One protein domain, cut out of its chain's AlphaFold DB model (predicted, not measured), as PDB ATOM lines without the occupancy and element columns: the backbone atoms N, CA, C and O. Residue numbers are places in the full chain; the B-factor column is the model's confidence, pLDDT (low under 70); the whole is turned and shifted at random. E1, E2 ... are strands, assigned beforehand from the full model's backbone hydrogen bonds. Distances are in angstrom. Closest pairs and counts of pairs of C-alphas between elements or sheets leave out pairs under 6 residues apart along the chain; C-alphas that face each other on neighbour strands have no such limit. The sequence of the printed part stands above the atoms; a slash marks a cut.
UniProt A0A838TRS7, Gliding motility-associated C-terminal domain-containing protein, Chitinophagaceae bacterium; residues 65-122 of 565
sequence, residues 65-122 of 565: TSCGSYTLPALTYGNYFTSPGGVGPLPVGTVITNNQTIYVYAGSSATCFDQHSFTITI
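What this domain is: This is residues 65 to 122 of the 565 residues of the protein "Gliding motility-associated C-terminal domain-containing protein" of Chitinophagaceae bacterium (UniProt A0A838TRS7). What does the model look like? It is one strongly twisted sheet in which a long hairpin of two strands, E3 and E4, makes the long axis of a rod, and a short hairpin, E1 and E2, crosses it at a wide angle, with E1 beside E3. A stretch with no named element, residues 65 to 78, comes before E1, and its residues 70 to 71 pair with residues 95 to 96 of the link from E2 to E3. What are the counts and the size? The printed part has 58 residues with four named strands, E1, E2, E3 and E4 along the chain, no named helix, and the class all strand; the sheet's order is E2, E1, E3, E4, all antiparallel. The whole is compact, with a radius of gyration of the C-alphas of 11.6 A and spans of 37 by 18 by 15 A.

Where its parts are: Where do the first two strands lie? E1 is residues 79 to 83, starting at C-alpha 79 at (94.659, 126.975, 87.428), and E2 is residues 87 to 90. Where are the long strands? E3, residues 100 to 109, is 25.7 A from first to last C-alpha and bends by 57 degrees at residue 106. E4, residues 112 to 121, is 30.3 A long and ends at C-alpha 121 at (78.498, 115.537, 86.121).

How they stand to each other: How do E1 and E2 stand? They are a hairpin of antiparallel neighbours at 128 degrees between their directions, with N 90 and O 80 at 2.8 A, within hydrogen-bond range. How does E1 meet E3? They are antiparallel neighbours at 119 degrees; C-alphas 80 and 104, which face each other, are 4.7 A apart, and N 81 and O 103 are within hydrogen-bond range at 2.8 A. How do E3 and E4 stand? They are a hairpin, antiparallel at 169 degrees, with N 104 and O 116 at 2.8 A and N 114 and O 106 at 2.8 A, both within hydrogen-bond range. Which strands are apart? The edge strands E2 and E4 are apart, and so are E2 and E3.

The domain as a whole: How far does it reach? The two C-alphas farthest apart, those of Gly 68 and Thr 111, are 37.8 A apart, while the C-alphas of Thr 65 and Ile 122, first and last of the printed part, are 6.1 A apart. Are there cuts or long links? The printed part has no cut. The links E1 to E2 and E3 to E4 are tight, and E2 to E3 is short, with 9 residues. How confident is the model? The mean pLDDT of the printed part is 91.6, and no printed residue is under 70.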
ATOM      1  N   THR A  65      77.687 117.887  90.745       90.00
ATOM      2  CA  THR A  65      76.599 117.535  89.831       90.00
ATOM      3  C   THR A  65      75.735 118.771  89.628       90.00
ATOM      4  O   THR A  65      75.253 119.337  90.606       90.00
ATOM      5  N   SER A  66      75.559 119.203  88.378       89.25
ATOM      6  CA  SER A  66      74.765 120.387  88.027       89.25
ATOM      7  C   SER A  66      73.965 120.131  86.755       89.25
ATOM      8  O   SER A  66      74.471 119.529  85.813       89.25
ATOM      9  N   CYS A  67      72.714 120.575  86.705       87.12
ATOM     10  CA  CYS A  67      71.873 120.390  85.524       87.12
ATOM     11  C   CYS A  67      72.147 121.470  84.477       87.12
ATOM     12  O   CYS A  67      72.266 122.650  84.800       87.12
ATOM     13  N   GLY A  68      72.211 121.067  83.207       85.81
ATOM     14  CA  GLY A  68      72.440 121.962  82.072       85.81
ATOM     15  C   GLY A  68      73.896 122.401  81.930       85.81
ATOM     16  O   GLY A  68      74.503 122.158  80.891       85.81
ATOM     17  N   SER A  69      74.468 123.032  82.959       89.88
ATOM     18  CA  SER A  69      75.870 123.454  82.935       89.88
ATOM     19  C   SER A  69      76.481 123.685  84.321       89.88
ATOM     20  O   SER A  69      75.766 123.809  85.317       89.88
ATOM     21  N   TYR A  70      77.811 123.765  84.381       93.25
ATOM     22  CA  TYR A  70      78.570 124.200  85.553       93.25
ATOM     23  C   TYR A  70      79.646 125.210  85.148       93.25
ATOM     24  O   TYR A  70      80.483 124.918  84.293       93.25
ATOM     25  N   THR A  71      79.638 126.387  85.768       94.44
ATOM     26  CA  THR A  71      80.647 127.428  85.538       94.44
ATOM     27  C   THR A  71      81.788 127.264  86.530       94.44
ATOM     28  O   THR A  71      81.555 127.265  87.737       94.44
ATOM     29  N   LEU A  72      83.020 127.150  86.031       95.06
ATOM     30  CA  LEU A  72      84.206 127.002  86.873       95.06
ATOM     31  C   LEU A  72      84.399 128.242  87.775       95.06
ATOM     32  O   LEU A  72      84.576 129.342  87.239       95.06
ATOM     33  N   PRO A  73      84.365 128.100  89.115       94.62
ATOM     34  CA  PRO A  73      84.519 129.218  90.046       94.62
ATOM     35  C   PRO A  73      85.967 129.721  90.098       94.62
ATOM     36  O   PRO A  73      86.876 129.094  89.570       94.62
ATOM     37  N   ALA A  74      86.212 130.862  90.741       93.62
ATOM     38  CA  ALA A  74      87.582 131.306  90.982       93.62
ATOM     39  C   ALA A  74      88.303 130.360  91.958       93.62
ATOM     40  O   ALA A  74      87.716 129.923  92.948       93.62
ATOM     41  N   LEU A  75      89.576 130.075  91.677       93.50
ATOM     42  CA  LEU A  75      90.470 129.329  92.562       93.50
ATOM     43  C   LEU A  75      91.289 130.288  93.432       93.50
ATOM     44  O   LEU A  75      91.624 131.393  93.003       93.50
ATOM     45  N   THR A  76      91.637 129.840  94.635       92.81
ATOM     46  CA  THR A  76      92.590 130.513  95.529       92.81
ATOM     47  C   THR A  76      94.024 130.180  95.121       92.81
ATOM     48  O   THR A  76      94.869 131.075  95.070       92.81
ATOM     49  N   TYR A  77      94.293 128.912  94.780       91.25
ATOM     50  CA  TYR A  77      95.609 128.446  94.342       91.25
ATOM     51  C   TYR A  77      95.526 127.488  93.135       91.25
ATOM     52  O   TYR A  77      94.794 126.498  93.145       91.25
ATOM     53  N   GLY A  78      96.332 127.758  92.099       92.31
ATOM     54  CA  GLY A  78      96.409 126.960  90.864       92.31
ATOM     55  C   GLY A  78      95.517 127.459  89.718       92.31
ATOM     56  O   GLY A  78      94.874 128.499  89.820       92.31
ATOM     57  N   ASN A  79      95.509 126.721  88.603       94.62
ATOM     58  CA  ASN A  79      94.659 126.975  87.428       94.62
ATOM     59  C   ASN A  79      93.945 125.685  86.987       94.62
ATOM     60  O   ASN A  79      94.411 124.590  87.309       94.62
ATOM     61  N   TYR A  80      92.843 125.804  86.241       97.06
ATOM     62  CA  TYR A  80      92.113 124.651  85.704       97.06
ATOM     63  C   TYR A  80      92.683 124.145  84.381       97.06
ATOM     64  O   TYR A  80      93.150 124.924  83.551       97.06
ATOM     65  N   PHE A  81      92.566 122.837  84.158       96.06
ATOM     66  CA  PHE A  81      93.057 122.145  82.971       96.06
ATOM     67  C   PHE A  81      92.149 120.979  82.574       96.06
ATOM     68  O   PHE A  81      91.523 120.340  83.424       96.06
ATOM     69  N   THR A  82      92.105 120.663  81.280       95.00
ATOM     70  CA  THR A  82      91.351 119.515  80.744       95.00
ATOM     71  C   THR A  82      92.065 118.177  80.931       95.00
ATOM     72  O   THR A  82      91.479 117.127  80.669       95.00
ATOM     73  N   SER A  83      93.346 118.171  81.305       94.44
ATOM     74  CA  SER A  83      94.156 116.954  81.432       94.44
ATOM     75  C   SER A  83      95.247 117.087  82.506       94.44
ATOM     76  O   SER A  83      95.611 118.208  82.873       94.44
ATOM     77  N   PRO A  84      95.793 115.962  83.013       92.62
ATOM     78  CA  PRO A  84      96.895 115.980  83.973       92.62
ATOM     79  C   PRO A  84      98.138 116.714  83.448       92.62
ATOM     80  O   PRO A  84      98.385 116.763  82.246       92.62
ATOM     81  N   GLY A  85      98.961 117.220  84.365       89.44
ATOM     82  CA  GLY A  85     100.243 117.862  84.076       89.44
ATOM     83  C   GLY A  85     100.137 119.312  83.602       89.44
ATOM     84  O   GLY A  85     101.085 119.812  83.007       89.44
ATOM     85  N   GLY A  86      99.000 119.979  83.822       88.56
ATOM     86  CA  GLY A  86      98.796 121.357  83.366       88.56
ATOM     87  C   GLY A  86      98.551 121.474  81.856       88.56
ATOM     88  O   GLY A  86      98.909 122.478  81.241       88.56
ATOM     89  N   VAL A  87      97.963 120.447  81.232       91.44
ATOM     90  CA  VAL A  87      97.708 120.409  79.784       91.44
ATOM     91  C   VAL A  87      96.279 120.851  79.471       91.44
ATOM     92  O   VAL A  87      95.316 120.335  80.039       91.44
ATOM     93  N   GLY A  88      96.142 121.781  78.521       92.69
ATOM     94  CA  GLY A  88      94.850 122.311  78.078       92.69
ATOM     95  C   GLY A  88      94.237 123.268  79.107       92.69
ATOM     96  O   GLY A  88      93.279 122.886  79.777       92.69
ATOM     97  N   PRO A  89      94.803 124.478  79.280       93.81
ATOM     98  CA  PRO A  89      94.335 125.439  80.275       93.81
ATOM     99  C   PRO A  89      92.881 125.845  80.030       93.81
ATOM    100  O   PRO A  89      92.480 126.117  78.898       93.81
ATOM    101  N   LEU A  90      92.114 125.929  81.113       94.88
ATOM    102  CA  LEU A  90      90.735 126.399  81.125       94.88
ATOM    103  C   LEU A  90      90.633 127.680  81.958       94.88
ATOM    104  O   LEU A  90      90.969 127.668  83.145       94.88
ATOM    105  N   PRO A  91      90.149 128.788  81.375       94.88
ATOM    106  CA  PRO A  91      89.891 130.005  82.130       94.88
ATOM    107  C   PRO A  91      88.851 129.794  83.238       94.88
ATOM    108  O   PRO A  91      87.864 129.071  83.062       94.88
ATOM    109  N   VAL A  92      89.025 130.494  84.360       94.38
ATOM    110  CA  VAL A  92      87.946 130.695  85.339       94.38
ATOM    111  C   VAL A  92      86.735 131.299  84.621       94.38
ATOM    112  O   VAL A  92      86.886 132.156  83.752       94.38
ATOM    113  N   GLY A  93      85.531 130.837  84.961       91.50
ATOM    114  CA  GLY A  93      84.299 131.228  84.276       91.50
ATOM    115  C   GLY A  93      83.952 130.385  83.044       91.50
ATOM    116  O   GLY A  93      82.902 130.609  82.444       91.50
ATOM    117  N   THR A  94      84.776 129.400  82.665       95.12
ATOM    118  CA  THR A  94      84.415 128.455  81.594       95.12
ATOM    119  C   THR A  94      83.171 127.653  81.982       95.12
ATOM    120  O   THR A  94      83.071 127.159  83.106       95.12
ATOM    121  N   VAL A  95      82.238 127.509  81.041       94.44
ATOM    122  CA  VAL A  95      80.982 126.773  81.217       94.44
ATOM    123  C   VAL A  95      81.140 125.347  80.694       94.44
ATOM    124  O   VAL A  95      81.420 125.137  79.517       94.44
ATOM    125  N   ILE A  96      80.933 124.366  81.567       93.88
ATOM    126  CA  ILE A  96      80.996 122.938  81.251       93.88
ATOM    127  C   ILE A  96      79.578 122.406  81.051       93.88
ATOM    128  O   ILE A  96      78.750 122.510  81.953       93.88
ATOM    129  N   THR A  97      79.292 121.842  79.874       91.19
ATOM    130  CA  THR A  97      77.948 121.365  79.480       91.19
ATOM    131  C   THR A  97      77.849 119.845  79.319       91.19
ATOM    132  O   THR A  97      76.782 119.337  78.998       91.19
ATOM    133  N   ASN A  98      78.946 119.111  79.523       90.19
ATOM    134  CA  ASN A  98      79.008 117.650  79.439       90.19
ATOM    135  C   ASN A  98      79.784 117.089  80.633       90.19
ATOM    136  O   ASN A  98      80.561 117.810  81.257       90.19
ATOM    137  N   ASN A  99      79.615 115.795  80.921       92.44
ATOM    138  CA  ASN A  99      80.417 115.123  81.942       92.44
ATOM    139  C   ASN A  99      81.909 115.265  81.623       92.44
ATOM    140  O   ASN A  99      82.354 114.855  80.549       92.44
ATOM    141  N   GLN A 100      82.678 115.823  82.553       93.62
ATOM    142  CA  GLN A 100      84.102 116.062  82.352       93.62
ATOM    143  C   GLN A 100      84.867 115.995  83.673       93.62
ATOM    144  O   GLN A 100      84.403 116.484  84.700       93.62
ATOM    145  N   THR A 101      86.067 115.419  83.639       95.62
ATOM    146  CA  THR A 101      87.041 115.525  84.733       95.62
ATOM    147  C   THR A 101      87.927 116.740  84.490       95.62
ATOM    148  O   THR A 101      88.544 116.845  83.430       95.62
ATOM    149  N   ILE A 102      87.997 117.640  85.467       96.69
ATOM    150  CA  ILE A 102      88.819 118.850  85.428       96.69
ATOM    151  C   ILE A 102      89.956 118.710  86.435       96.69
ATOM    152  O   ILE A 102      89.769 118.197  87.540       96.69
ATOM    153  N   TYR A 103      91.136 119.183  86.054       96.25
ATOM    154  CA  TYR A 103      92.340 119.161  86.874       96.25
ATOM    155  C   TYR A 103      92.654 120.568  87.376       96.25
ATOM    156  O   TYR A 103      92.555 121.524  86.614       96.25
ATOM    157  N   VAL A 104      93.045 120.698  88.642       96.00
ATOM    158  CA  VAL A 104      93.635 121.921  89.196       96.00
ATOM    159  C   VAL A 104      95.124 121.678  89.343       96.00
ATOM    160  O   VAL A 104      95.516 120.736  90.028       96.00
ATOM    161  N   TYR A 105      95.949 122.494  88.691       94.50
ATOM    162  CA  TYR A 105      97.402 122.332  88.681       94.50
ATOM    163  C   TYR A 105      98.101 123.633  89.085       94.50
ATOM    164  O   TYR A 105      97.778 124.715  88.581       94.50
ATOM    165  N   ALA A 106      99.087 123.514  89.974       91.44
ATOM    166  CA  ALA A 106     100.002 124.579  90.365       91.44
ATOM    167  C   ALA A 106     101.438 124.040  90.297       91.44
ATOM    168  O   ALA A 106     101.788 123.112  91.019       91.44
ATOM    169  N   GLY A 107     102.287 124.603  89.436       85.56
ATOM    170  CA  GLY A 107     103.643 124.097  89.223       85.56
ATOM    171  C   GLY A 107     104.587 125.150  88.658       85.56
ATOM    172  O   GLY A 107     104.155 126.053  87.948       85.56
ATOM    173  N   SER A 108     105.876 125.024  88.981       75.12
ATOM    174  CA  SER A 108     106.963 125.835  88.405       75.12
ATOM    175  C   SER A 108     107.901 125.019  87.505       75.12
ATOM    176  O   SER A 108     108.687 125.594  86.754       75.12
ATOM    177  N   SER A 109     107.809 123.684  87.547       74.75
ATOM    178  CA  SER A 109     108.513 122.753  86.660       74.75
ATOM    179  C   SER A 109     107.838 121.372  86.658       74.75
ATOM    180  O   SER A 109     107.002 121.072  87.510       74.75
ATOM    181  N   ALA A 110     108.254 120.486  85.745       73.31
ATOM    182  CA  ALA A 110     107.766 119.103  85.674       73.31
ATOM    183  C   ALA A 110     108.060 118.261  86.936       73.31
ATOM    184  O   ALA A 110     107.452 117.211  87.124       73.31
ATOM    185  N   THR A 111     108.983 118.699  87.798       79.19
ATOM    186  CA  THR A 111     109.393 117.981  89.017       79.19
ATOM    187  C   THR A 111     108.942 118.661  90.311       79.19
ATOM    188  O   THR A 111     109.082 118.071  91.380       79.19
ATOM    189  N   CYS A 112     108.384 119.874  90.240       83.81
ATOM    190  CA  CYS A 112     107.899 120.629  91.394       83.81
ATOM    191  C   CYS A 112     106.508 121.209  91.097       83.81
ATOM    192  O   CYS A 112     106.370 122.325  90.586       83.81
ATOM    193  N   PHE A 113     105.475 120.419  91.400       90.94
ATOM    194  CA  PHE A 113     104.073 120.791  91.224       90.94
ATOM    195  C   PHE A 113     103.171 120.138  92.277       90.94
ATOM    196  O   PHE A 113     103.577 119.220  92.995       90.94
ATOM    197  N   ASP A 114     101.937 120.620  92.343       93.25
ATOM    198  CA  ASP A 114     100.827 120.035  93.080       93.25
ATOM    199  C   ASP A 114      99.594 119.995  92.173       93.25
ATOM    200  O   ASP A 114      99.398 120.888  91.340       93.25
ATOM    201  N   GLN A 115      98.805 118.922  92.265       94.62
ATOM    202  CA  GLN A 115      97.665 118.718  91.376       94.62
ATOM    203  C   GLN A 115      96.542 117.934  92.049       94.62
ATOM    204  O   GLN A 115      96.772 116.880  92.644       94.62
ATOM    205  N   HIS A 116      95.314 118.385  91.811       95.75
ATOM    206  CA  HIS A 116      94.086 117.667  92.136       95.75
ATOM    207  C   HIS A 116      93.178 117.546  90.912       95.75
ATOM    208  O   HIS A 116      93.397 118.183  89.883       95.75
ATOM    209  N   SER A 117      92.155 116.702  91.007       95.75
ATOM    210  CA  SER A 117      91.127 116.569  89.978       95.75
ATOM    211  C   SER A 117      89.761 116.384  90.608       95.75
ATOM    212  O   SER A 117      89.656 115.726  91.641       95.75
ATOM    213  N   PHE A 118      88.731 116.884  89.940       96.44
ATOM    214  CA  PHE A 118      87.339 116.684  90.318       96.44
ATOM    215  C   PHE A 118      86.494 116.414  89.075       96.44
ATOM    216  O   PHE A 118      86.849 116.806  87.961       96.44
ATOM    217  N   THR A 119      85.382 115.713  89.256       94.94
ATOM    218  CA  THR A 119      84.440 115.409  88.184       94.94
ATOM    219  C   THR A 119      83.257 116.363  88.217       94.94
ATOM    220  O   THR A 119      82.669 116.639  89.265       94.94
ATOM    221  N   ILE A 120      82.896 116.851  87.038       94.69
ATOM    222  CA  ILE A 120      81.662 117.576  86.773       94.69
ATOM    223  C   ILE A 120      80.725 116.591  86.089       94.69
ATOM    224  O   ILE A 120      81.041 116.064  85.022       94.69
ATOM    225  N   THR A 121      79.575 116.339  86.705       91.62
ATOM    226  CA  THR A 121      78.498 115.537  86.121       91.62
ATOM    227  C   THR A 121      77.365 116.465  85.700       91.62
ATOM    228  O   THR A 121      76.815 117.184  86.534       91.62
ATOM    229  N   ILE A 122      77.012 116.442  84.415       90.25
ATOM    230  CA  ILE A 122      75.875 117.142  83.815       90.25
ATOM    231  C   ILE A 122      74.850 116.086  83.371       90.25
ATOM    232  O   ILE A 122      74.946 115.566  82.256       90.25
TER     233      ILE A 122